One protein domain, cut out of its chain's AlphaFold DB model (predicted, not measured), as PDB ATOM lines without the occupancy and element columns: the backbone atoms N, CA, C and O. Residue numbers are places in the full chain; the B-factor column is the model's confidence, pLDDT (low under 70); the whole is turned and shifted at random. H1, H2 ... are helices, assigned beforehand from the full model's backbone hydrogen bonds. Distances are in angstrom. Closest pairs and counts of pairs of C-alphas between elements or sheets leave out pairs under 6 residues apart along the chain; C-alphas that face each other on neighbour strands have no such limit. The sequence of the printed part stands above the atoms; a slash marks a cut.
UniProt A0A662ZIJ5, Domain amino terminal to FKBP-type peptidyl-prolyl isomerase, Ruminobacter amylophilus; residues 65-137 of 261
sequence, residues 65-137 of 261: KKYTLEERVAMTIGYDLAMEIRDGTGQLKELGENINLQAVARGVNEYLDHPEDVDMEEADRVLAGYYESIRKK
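What this domain is: This is residues 65 to 137 of the 261 residues of the protein "Domain amino terminal to FKBP-type peptidyl-prolyl isomerase" of Ruminobacter amylophilus (UniProt A0A662ZIJ5). Two helices, H1 and H3, make a loose V: they come close near their last residues and spread apart toward their first, and the shorter H2 lies in the opening between them, set off to one side. The chain runs out along H1, folds back through H2 and folds again into H3, with few contacts among the three; residues 68 to 74 and 76 to 81, mostly of H1, stick out as a long arm. The printed part has 73 residues with three named helices, in the order H1, H2, H3, and no named strand; its class is all helix. It is loose, with a radius of gyration of the C-alphas of 15.3 A, and only just flat, spanning 47 by 31 by 16 A.

How they stand to each other: H1, residues 69 to 94, is the longest helix. H3, residues 120 to 137, is close to H1 but not clearly touching: their closest C-alphas, those of Leu 92 and Ile 134, are 7.9 A apart. The two run the same way at a steep tilt of 41 degrees, centre to centre 21.5 A. H2, residues 101 to 113, is near H1, with 6 pairs of C-alphas within 10 A, the closest 8.4 A apart. H2 and H3 are apart. In H1, H2 and H3 each O i to N i+4 pair is within hydrogen-bond range.

Where its parts are: H1 begins at C-alpha 69 (88.517, 159.756, 105.385) and is 38.0 A long. H2 is 18.3 A long, from C-alpha 101 at (104.478, 140.115, 92.058). H3 is 25.5 A long and ends at C-alpha 137 (98.756, 127.838, 76.609).

The domain as a whole: The two C-alphas farthest apart, of Lys 66 and Lys 136, are 47.9 A apart. The printed part has no cut, and both links, of 6 residues each, are short. Residues 112 to 117 and 121 to 133 stand free. Mean pLDDT of the printed part is 83.6, and no printed residue is under 70.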
ATOM      1  N   LYS A  65      90.881 153.526 111.859       81.75
ATOM      2  CA  LYS A  65      90.524 154.710 112.661       81.75
ATOM      3  C   LYS A  65      91.632 155.759 112.731       81.75
ATOM      4  O   LYS A  65      91.324 156.933 112.897       81.75
ATOM      5  N   LYS A  66      92.894 155.341 112.600       86.19
ATOM      6  CA  LYS A  66      94.069 156.228 112.647       86.19
ATOM      7  C   LYS A  66      94.280 157.072 111.383       86.19
ATOM      8  O   LYS A  66      95.156 157.925 111.396       86.19
ATOM      9  N   TYR A  67      93.507 156.820 110.328       80.25
ATOM     10  CA  TYR A  67      93.614 157.496 109.039       80.25
ATOM     11  C   TYR A  67      92.433 158.444 108.807       80.25
ATOM     12  O   TYR A  67      91.326 158.218 109.319       80.25
ATOM     13  N   THR A  68      92.651 159.494 108.019       86.25
ATOM     14  CA  THR A  68      91.601 160.409 107.562       86.25
ATOM     15  C   THR A  68      90.617 159.690 106.633       86.25
ATOM     16  O   THR A  68      90.845 158.566 106.187       86.25
ATOM     17  N   LEU A  69      89.465 160.309 106.356       79.12
ATOM     18  CA  LEU A  69      88.517 159.756 105.385       79.12
ATOM     19  C   LEU A  69      89.162 159.590 104.001       79.12
ATOM     20  O   LEU A  69      89.023 158.535 103.393       79.12
ATOM     21  N   GLU A  70      89.895 160.603 103.554       77.94
ATOM     22  CA  GLU A  70      90.591 160.614 102.269       77.94
ATOM     23  C   GLU A  70      91.635 159.493 102.177       77.94
ATOM     24  O   GLU A  70      91.609 158.696 101.242       77.94
ATOM     25  N   GLU A  71      92.463 159.328 103.212       77.69
ATOM     26  CA  GLU A  71      93.432 158.229 103.298       77.69
ATOM     27  C   GLU A  71      92.743 156.857 103.283       77.69
ATOM     28  O   GLU A  71      93.229 155.916 102.659       77.69
ATOM     29  N   ARG A  72      91.582 156.724 103.939       80.56
ATOM     30  CA  ARG A  72      90.796 155.481 103.917       80.56
ATOM     31  C   ARG A  72      90.250 155.157 102.535       80.56
ATOM     32  O   ARG A  72      90.286 153.988 102.149       80.56
ATOM     33  N   VAL A  73      89.752 156.154 101.810       78.94
ATOM     34  CA  VAL A  73      89.262 155.976 100.438       78.94
ATOM     35  C   VAL A  73      90.421 155.573  99.528       78.94
ATOM     36  O   VAL A  73      90.332 154.535  98.876       78.94
ATOM     37  N   ALA A  74      91.543 156.297  99.575       77.31
ATOM     38  CA  ALA A  74      92.737 155.992  98.788       77.31
ATOM     39  C   ALA A  74      93.277 154.574  99.056       77.31
ATOM     40  O   ALA A  74      93.549 153.823  98.120       77.31
ATOM     41  N   MET A  75      93.356 154.155 100.324       77.81
ATOM     42  CA  MET A  75      93.760 152.788 100.678       77.81
ATOM     43  C   MET A  75      92.771 151.731 100.175       77.81
ATOM     44  O   MET A  75      93.192 150.646  99.787       77.81
ATOM     45  N   THR A  76      91.469 152.025 100.182       80.50
ATOM     46  CA  THR A  76      90.445 151.083  99.701       80.50
ATOM     47  C   THR A  76      90.551 150.887  98.191       80.50
ATOM     48  O   THR A  76      90.540 149.746  97.743       80.50
ATOM     49  N   ILE A  77      90.753 151.967  97.428       79.12
ATOM     50  CA  ILE A  77      91.035 151.901  95.985       79.12
ATOM     51  C   ILE A  77      92.293 151.057  95.728       79.12
ATOM     52  O   ILE A  77      92.278 150.151  94.898       79.12
ATOM     53  N   GLY A  78      93.369 151.294  96.488       79.62
ATOM     54  CA  GLY A  78      94.599 150.507  96.380       79.62
ATOM     55  C   GLY A  78      94.405 149.018  96.697       79.62
ATOM     56  O   GLY A  78      94.985 148.165  96.024       79.62
ATOM     57  N   TYR A  79      93.580 148.680  97.696       79.88
ATOM     58  CA  TYR A  79      93.261 147.286  98.019       79.88
ATOM     59  C   TYR A  79      92.452 146.594  96.927       79.88
ATOM     60  O   TYR A  79      92.732 145.432  96.635       79.88
ATOM     61  N   ASP A  80      91.488 147.292  96.334       81.44
ATOM     62  CA  ASP A  80      90.653 146.761  95.257       81.44
ATOM     63  C   ASP A  80      91.508 146.410  94.028       81.44
ATOM     64  O   ASP A  80      91.541 145.259  93.594       81.44
ATOM     65  N   LEU A  81      92.359 147.344  93.586       82.38
ATOM     66  CA  LEU A  81      93.321 147.112  92.500       82.38
ATOM     67  C   LEU A  81      94.286 145.953  92.806       82.38
ATOM     68  O   LEU A  81      94.574 145.115  91.949       82.38
ATOM     69  N   ALA A  82      94.784 145.859  94.043       81.44
ATOM     70  CA  ALA A  82      95.666 144.765  94.442       81.44
ATOM     71  C   ALA A  82      94.952 143.402  94.441       81.44
ATOM     72  O   ALA A  82      95.580 142.381  94.142       81.44
ATOM     73  N   MET A  83      93.656 143.366  94.772       78.94
ATOM     74  CA  MET A  83      92.836 142.161  94.671       78.94
ATOM     75  C   MET A  83      92.667 141.727  93.217       78.94
ATOM     76  O   MET A  83      92.898 140.555  92.928       78.94
ATOM     77  N   GLU A  84      92.375 142.649  92.302       83.25
ATOM     78  CA  GLU A  84      92.270 142.340  90.871       83.25
ATOM     79  C   GLU A  84      93.583 141.779  90.303       83.25
ATOM     80  O   GLU A  84      93.579 140.746  89.627       83.25
ATOM     81  N   ILE A  85      94.728 142.384  90.644       83.69
ATOM     82  CA  ILE A  85      96.055 141.871  90.258       83.69
ATOM     83  C   ILE A  85      96.268 140.459  90.819       83.69
ATOM     84  O   ILE A  85      96.760 139.560  90.126       83.69
ATOM     85  N   ARG A  86      95.908 140.229  92.086       81.56
ATOM     86  CA  ARG A  86      96.068 138.919  92.724       81.56
ATOM     87  C   ARG A  86      95.196 137.859  92.059       81.56
ATOM     88  O   ARG A  86      95.679 136.754  91.818       81.56
ATOM     89  N   ASP A  87      93.952 138.181  91.750       82.88
ATOM     90  CA  ASP A  87      93.025 137.249  91.115       82.88
ATOM     91  C   ASP A  87      93.459 136.941  89.675       82.88
ATOM     92  O   ASP A  87      93.520 135.768  89.293       82.88
ATOM     93  N   GLY A  88      93.898 137.953  88.919       81.19
ATOM     94  CA  GLY A  88      94.490 137.773  87.590       81.19
ATOM     95  C   GLY A  88      95.731 136.873  87.616       81.19
ATOM     96  O   GLY A  88      95.825 135.907  86.860       81.19
ATOM     97  N   THR A  89      96.668 137.111  88.538       84.19
ATOM     98  CA  THR A  89      97.856 136.244  88.684       84.19
ATOM     99  C   THR A  89      97.523 134.833  89.177       84.19
ATOM    100  O   THR A  89      98.218 133.881  88.816       84.19
ATOM    101  N   GLY A  90      96.446 134.670  89.949       83.00
ATOM    102  CA  GLY A  90      95.914 133.368  90.346       83.00
ATOM    103  C   GLY A  90      95.479 132.526  89.147       83.00
ATOM    104  O   GLY A  90      95.886 131.370  89.043       83.00
ATOM    105  N   GLN A  91      94.740 133.116  88.206       79.69
ATOM    106  CA  GLN A  91      94.322 132.445  86.967       79.69
ATOM    107  C   GLN A  91      95.523 132.059  86.092       79.69
ATOM    108  O   GLN A  91      95.605 130.941  85.590       79.69
ATOM    109  N   LEU A  92      96.510 132.949  85.968       80.38
ATOM    110  CA  LEU A  92      97.745 132.671  85.226       80.38
ATOM    111  C   LEU A  92      98.521 131.482  85.811       80.38
ATOM    112  O   LEU A  92      99.054 130.651  85.069       80.38
ATOM    113  N   LYS A  93      98.513 131.326  87.136       84.12
ATOM    114  CA  LYS A  93      99.138 130.184  87.811       84.12
ATOM    115  C   LYS A  93      98.499 128.846  87.440       84.12
ATOM    116  O   LYS A  93      99.219 127.854  87.334       84.12
ATOM    117  N   GLU A  94      97.188 128.802  87.201       79.31
ATOM    118  CA  GLU A  94      96.499 127.591  86.721       79.31
ATOM    119  C   GLU A  94      96.980 127.171  85.322       79.31
ATOM    120  O   GLU A  94      97.022 125.982  85.009       79.31
ATOM    121  N   LEU A  95      97.448 128.134  84.521       74.38
ATOM    122  CA  LEU A  95      98.082 127.919  83.215       74.38
ATOM    123  C   LEU A  95      99.603 127.665  83.308       74.38
ATOM    124  O   LEU A  95     100.286 127.563  82.286       74.38
ATOM    125  N   GLY A  96     100.150 127.552  84.523       80.06
ATOM    126  CA  GLY A  96     101.576 127.331  84.778       80.06
ATOM    127  C   GLY A  96     102.450 128.581  84.632       80.06
ATOM    128  O   GLY A  96     103.673 128.459  84.552       80.06
ATOM    129  N   GLU A  97     101.851 129.771  84.585       82.94
ATOM    130  CA  GLU A  97     102.564 131.049  84.571       82.94
ATOM    131  C   GLU A  97     102.805 131.548  85.998       82.94
ATOM    132  O   GLU A  97     101.885 131.646  86.807       82.94
ATOM    133  N   ASN A  98     104.049 131.899  86.317       85.94
ATOM    134  CA  ASN A  98     104.400 132.462  87.620       85.94
ATOM    135  C   ASN A  98     104.826 133.920  87.447       85.94
ATOM    136  O   ASN A  98     105.990 134.205  87.165       85.94
ATOM    137  N   ILE A  99     103.879 134.838  87.626       86.56
ATOM    138  CA  ILE A  99     104.152 136.276  87.608       86.56
ATOM    139  C   ILE A  99     104.933 136.680  88.861       86.56
ATOM    140  O   ILE A  99     104.559 136.350  89.989       86.56
ATOM    141  N   ASN A 100     106.014 137.437  88.670       88.62
ATOM    142  CA  ASN A 100     106.762 138.020  89.775       88.62
ATOM    143  C   ASN A 100     106.014 139.243  90.331       88.62
ATOM    144  O   ASN A 100     106.171 140.354  89.828       88.62
ATOM    145  N   LEU A 101     105.242 139.046  91.402       86.56
ATOM    146  CA  LEU A 101     104.478 140.115  92.058       86.56
ATOM    147  C   LEU A 101     105.351 141.282  92.554       86.56
ATOM    148  O   LEU A 101     104.872 142.410  92.605       86.56
ATOM    149  N   GLN A 102     106.630 141.052  92.874       89.69
ATOM    150  CA  GLN A 102     107.542 142.147  93.230       89.69
ATOM    151  C   GLN A 102     107.885 143.013  92.015       89.69
ATOM    152  O   GLN A 102     108.026 144.223  92.150       89.69
ATOM    153  N   ALA A 103     108.009 142.414  90.827       87.69
ATOM    154  CA  ALA A 103     108.220 143.167  89.594       87.69
ATOM    155  C   ALA A 103     106.971 143.973  89.210       87.69
ATOM    156  O   ALA A 103     107.114 145.123  88.816       87.69
ATOM    157  N   VAL A 104     105.771 143.412  89.412       87.94
ATOM    158  CA  VAL A 104     104.502 144.139  89.223       87.94
ATOM    159  C   VAL A 104     104.422 145.347  90.157       87.94
ATOM    160  O   VAL A 104     104.176 146.453  89.696       87.94
ATOM    161  N   ALA A 105     104.701 145.163  91.453       87.12
ATOM    162  CA  ALA A 105     104.681 146.261  92.420       87.12
ATOM    163  C   ALA A 105     105.689 147.372  92.076       87.12
ATOM    164  O   ALA A 105     105.371 148.547  92.224       87.12
ATOM    165  N   ARG A 106     106.886 147.012  91.586       89.19
ATOM    166  CA  ARG A 106     107.862 148.001  91.101       89.19
ATOM    167  C   ARG A 106     107.344 148.777  89.898       89.19
ATOM    168  O   ARG A 106     107.397 149.992  89.945       89.19
ATOM    169  N   GLY A 107     106.796 148.096  88.889       87.25
ATOM    170  CA  GLY A 107     106.254 148.766  87.703       87.25
ATOM    171  C   GLY A 107     105.095 149.715  88.027       87.25
ATOM    172  O   GLY A 107     105.030 150.806  87.473       87.25
ATOM    173  N   VAL A 108     104.218 149.345  88.971       89.88
ATOM    174  CA  VAL A 108     103.147 150.237  89.452       89.88
ATOM    175  C   VAL A 108     103.727 151.473  90.137       89.88
ATOM    176  O   VAL A 108     103.306 152.581  89.828       89.88
ATOM    177  N   ASN A 109     104.695 151.300  91.040       90.00
ATOM    178  CA  ASN A 109     105.317 152.434  91.724       90.00
ATOM    179  C   ASN A 109     106.078 153.343  90.747       90.00
ATOM    180  O   ASN A 109     105.922 154.552  90.819       90.00
ATOM    181  N   GLU A 110     106.836 152.774  89.803       89.12
ATOM    182  CA  GLU A 110     107.545 153.536  88.765       89.12
ATOM    183  C   GLU A 110     106.573 154.366  87.916       89.12
ATOM    184  O   GLU A 110     106.826 155.545  87.696       89.12
ATOM    185  N   TYR A 111     105.428 153.804  87.515       89.56
ATOM    186  CA  TYR A 111     104.407 154.546  86.769       89.56
ATOM    187  C   TYR A 111     103.735 155.653  87.595       89.56
ATOM    188  O   TYR A 111     103.431 156.717  87.064       89.56
ATOM    189  N   LEU A 112     103.474 155.409  88.884       89.75
ATOM    190  CA  LEU A 112     102.864 156.407  89.768       89.75
ATOM    191  C   LEU A 112     103.824 157.561  90.094       89.75
ATOM    192  O   LEU A 112     103.373 158.699  90.203       89.75
ATOM    193  N   ASP A 113     105.116 157.267  90.251       92.81
ATOM    194  CA  ASP A 113     106.141 158.252  90.609       92.81
ATOM    195  C   ASP A 113     106.659 159.024  89.379       92.81
ATOM    196  O   ASP A 113     106.890 160.231  89.472       92.81
ATOM    197  N   HIS A 114     106.822 158.341  88.238       92.62
ATOM    198  CA  HIS A 114     107.435 158.855  87.006       92.62
ATOM    199  C   HIS A 114     106.724 158.319  85.744       92.62
ATOM    200  O   HIS A 114     107.291 157.518  84.993       92.62
ATOM    201  N   PRO A 115     105.471 158.730  85.471       88.31
ATOM    202  CA  PRO A 115     104.707 158.219  84.330       88.31
ATOM    203  C   PRO A 115     105.372 158.502  82.975       88.31
ATOM    204  O   PRO A 115     105.171 157.749  82.025       88.31
ATOM    205  N   GLU A 116     106.170 159.566  82.872       90.44
ATOM    206  CA  GLU A 116     106.925 159.945  81.675       90.44
ATOM    207  C   GLU A 116     108.073 158.989  81.326       90.44
ATOM    208  O   GLU A 116     108.475 158.930  80.164       90.44
ATOM    209  N   ASP A 117     108.578 158.239  82.308       88.62
ATOM    210  CA  ASP A 117     109.680 157.291  82.125       88.62
ATOM    211  C   ASP A 117     109.187 155.927  81.613       88.62
ATOM    212  O   ASP A 117     109.984 155.082  81.193       88.62
ATOM    213  N   VAL A 118     107.870 155.702  81.617       85.12
ATOM    214  CA  VAL A 118     107.251 154.469  81.133       85.12
ATOM    215  C   VAL A 118     106.890 154.617  79.655       85.12
ATOM    216  O   VAL A 118     105.944 155.313  79.287       85.12
ATOM    217  N   ASP A 119     107.613 153.902  78.791       90.44
ATOM    218  CA  ASP A 119     107.231 153.755  77.384       90.44
ATOM    219  C   ASP A 119     105.973 152.876  77.283       90.44
ATOM    220  O   ASP A 119     106.028 151.642  77.275       90.44
ATOM    221  N   MET A 120     104.818 153.537  77.203       86.88
ATOM    222  CA  MET A 120     103.523 152.873  77.072       86.88
ATOM    223  C   MET A 120     103.414 152.049  75.779       86.88
ATOM    224  O   MET A 120     102.728 151.029  75.774       86.88
ATOM    225  N   GLU A 121     104.121 152.415  74.702       89.31
ATOM    226  CA  GLU A 121     104.130 151.632  73.461       89.31
ATOM    227  C   GLU A 121     104.924 150.329  73.640       89.31
ATOM    228  O   GLU A 121     104.525 149.262  73.164       89.31
ATOM    229  N   GLU A 122     106.052 150.377  74.350       89.62
ATOM    230  CA  GLU A 122     106.778 149.169  74.739       89.62
ATOM    231  C   GLU A 122     105.948 148.285  75.672       89.62
ATOM    232  O   GLU A 122     105.842 147.081  75.416       89.62
ATOM    233  N   ALA A 123     105.310 148.867  76.689       84.44
ATOM    234  CA  ALA A 123     104.438 148.142  77.608       84.44
ATOM    235  C   ALA A 123     103.306 147.415  76.860       84.44
ATOM    236  O   ALA A 123     103.110 146.212  77.059       84.44
ATOM    237  N   ASP A 124     102.634 148.096  75.928       84.25
ATOM    238  CA  ASP A 124     101.576 147.514  75.098       84.25
ATOM    239  C   ASP A 124     102.095 146.375  74.211       84.25
ATOM    240  O   ASP A 124     101.460 145.320  74.109       84.25
ATOM    241  N   ARG A 125     103.279 146.526  73.601       86.81
ATOM    242  CA  ARG A 125     103.901 145.461  72.792       86.81
ATOM    243  C   ARG A 125     104.250 144.233  73.632       86.81
ATOM    244  O   ARG A 125     104.001 143.105  73.193       86.81
ATOM    245  N   VAL A 126     104.804 144.428  74.829       87.44
ATOM    246  CA  VAL A 126     105.133 143.337  75.759       87.44
ATOM    247  C   VAL A 126     103.861 142.622  76.211       87.44
ATOM    248  O   VAL A 126     103.803 141.390  76.155       87.44
ATOM    249  N   LEU A 127     102.823 143.371  76.592       85.44
ATOM    250  CA  LEU A 127     101.530 142.817  76.989       85.44
ATOM    251  C   LEU A 127     100.877 142.036  75.847       85.44
ATOM    252  O   LEU A 127     100.444 140.906  76.063       85.44
ATOM    253  N   ALA A 128     100.873 142.564  74.621       76.50
ATOM    254  CA  ALA A 128     100.333 141.867  73.457       76.50
ATOM    255  C   ALA A 128     101.043 140.524  73.207       76.50
ATOM    256  O   ALA A 128     100.391 139.498  72.996       76.50
ATOM    257  N   GLY A 129     102.378 140.504  73.286       80.12
ATOM    258  CA  GLY A 129     103.165 139.275  73.162       80.12
ATOM    259  C   GLY A 129     102.876 138.267  74.280       80.12
ATOM    260  O   GLY A 129     102.745 137.066  74.023       80.12
ATOM    261  N   TYR A 130     102.733 138.747  75.516       81.25
ATOM    262  CA  TYR A 130     102.411 137.910  76.669       81.25
ATOM    263  C   TYR A 130     101.000 137.314  76.573       81.25
ATOM    264  O   TYR A 130     100.831 136.107  76.763       81.25
ATOM    265  N   TYR A 131      99.999 138.109  76.186       78.69
ATOM    266  CA  TYR A 131      98.630 137.635  75.977       78.69
ATOM    267  C   TYR A 131      98.538 136.587  74.869       78.69
ATOM    268  O   TYR A 131      97.844 135.583  75.035       78.69
ATOM    269  N   GLU A 132      99.280 136.750  73.775       77.69
ATOM    270  CA  GLU A 132      99.340 135.737  72.719       77.69
ATOM    271  C   GLU A 132      99.963 134.418  73.218       77.69
ATOM    272  O   GLU A 132      99.512 133.326  72.857       77.69
ATOM    273  N   SER A 133     100.970 134.490  74.095       80.50
ATOM    274  CA  SER A 133     101.551 133.308  74.748       80.50
ATOM    275  C   SER A 133     100.547 132.609  75.670       80.50
ATOM    276  O   SER A 133     100.369 131.390  75.574       80.50
ATOM    277  N   ILE A 134      99.848 133.365  76.524       80.06
ATOM    278  CA  ILE A 134      98.805 132.832  77.413       80.06
ATOM    279  C   ILE A 134      97.703 132.161  76.599       80.06
ATOM    280  O   ILE A 134      97.352 131.015  76.875       80.06
ATOM    281  N   ARG A 135      97.213 132.826  75.547       77.00
ATOM    282  CA  ARG A 135      96.182 132.287  74.659       77.00
ATOM    283  C   ARG A 135      96.593 130.933  74.084       77.00
ATOM    284  O   ARG A 135      95.798 129.999  74.080       77.00
ATOM    285  N   LYS A 136      97.843 130.780  73.635       76.50
ATOM    286  CA  LYS A 136      98.360 129.488  73.147       76.50
ATOM    287  C   LYS A 136      98.387 128.415  74.235       76.50
ATOM    288  O   LYS A 136      98.061 127.262  73.949       76.50
ATOM    289  N   LYS A 137      98.759 128.770  75.469       78.81
ATOM    290  CA  LYS A 137      98.756 127.838  76.609       78.81
ATOM    291  C   LYS A 137      97.347 127.395  76.982       78.81
ATOM    292  O   LYS A 137      97.123 126.200  77.155       78.81
TER     293      LYS A 137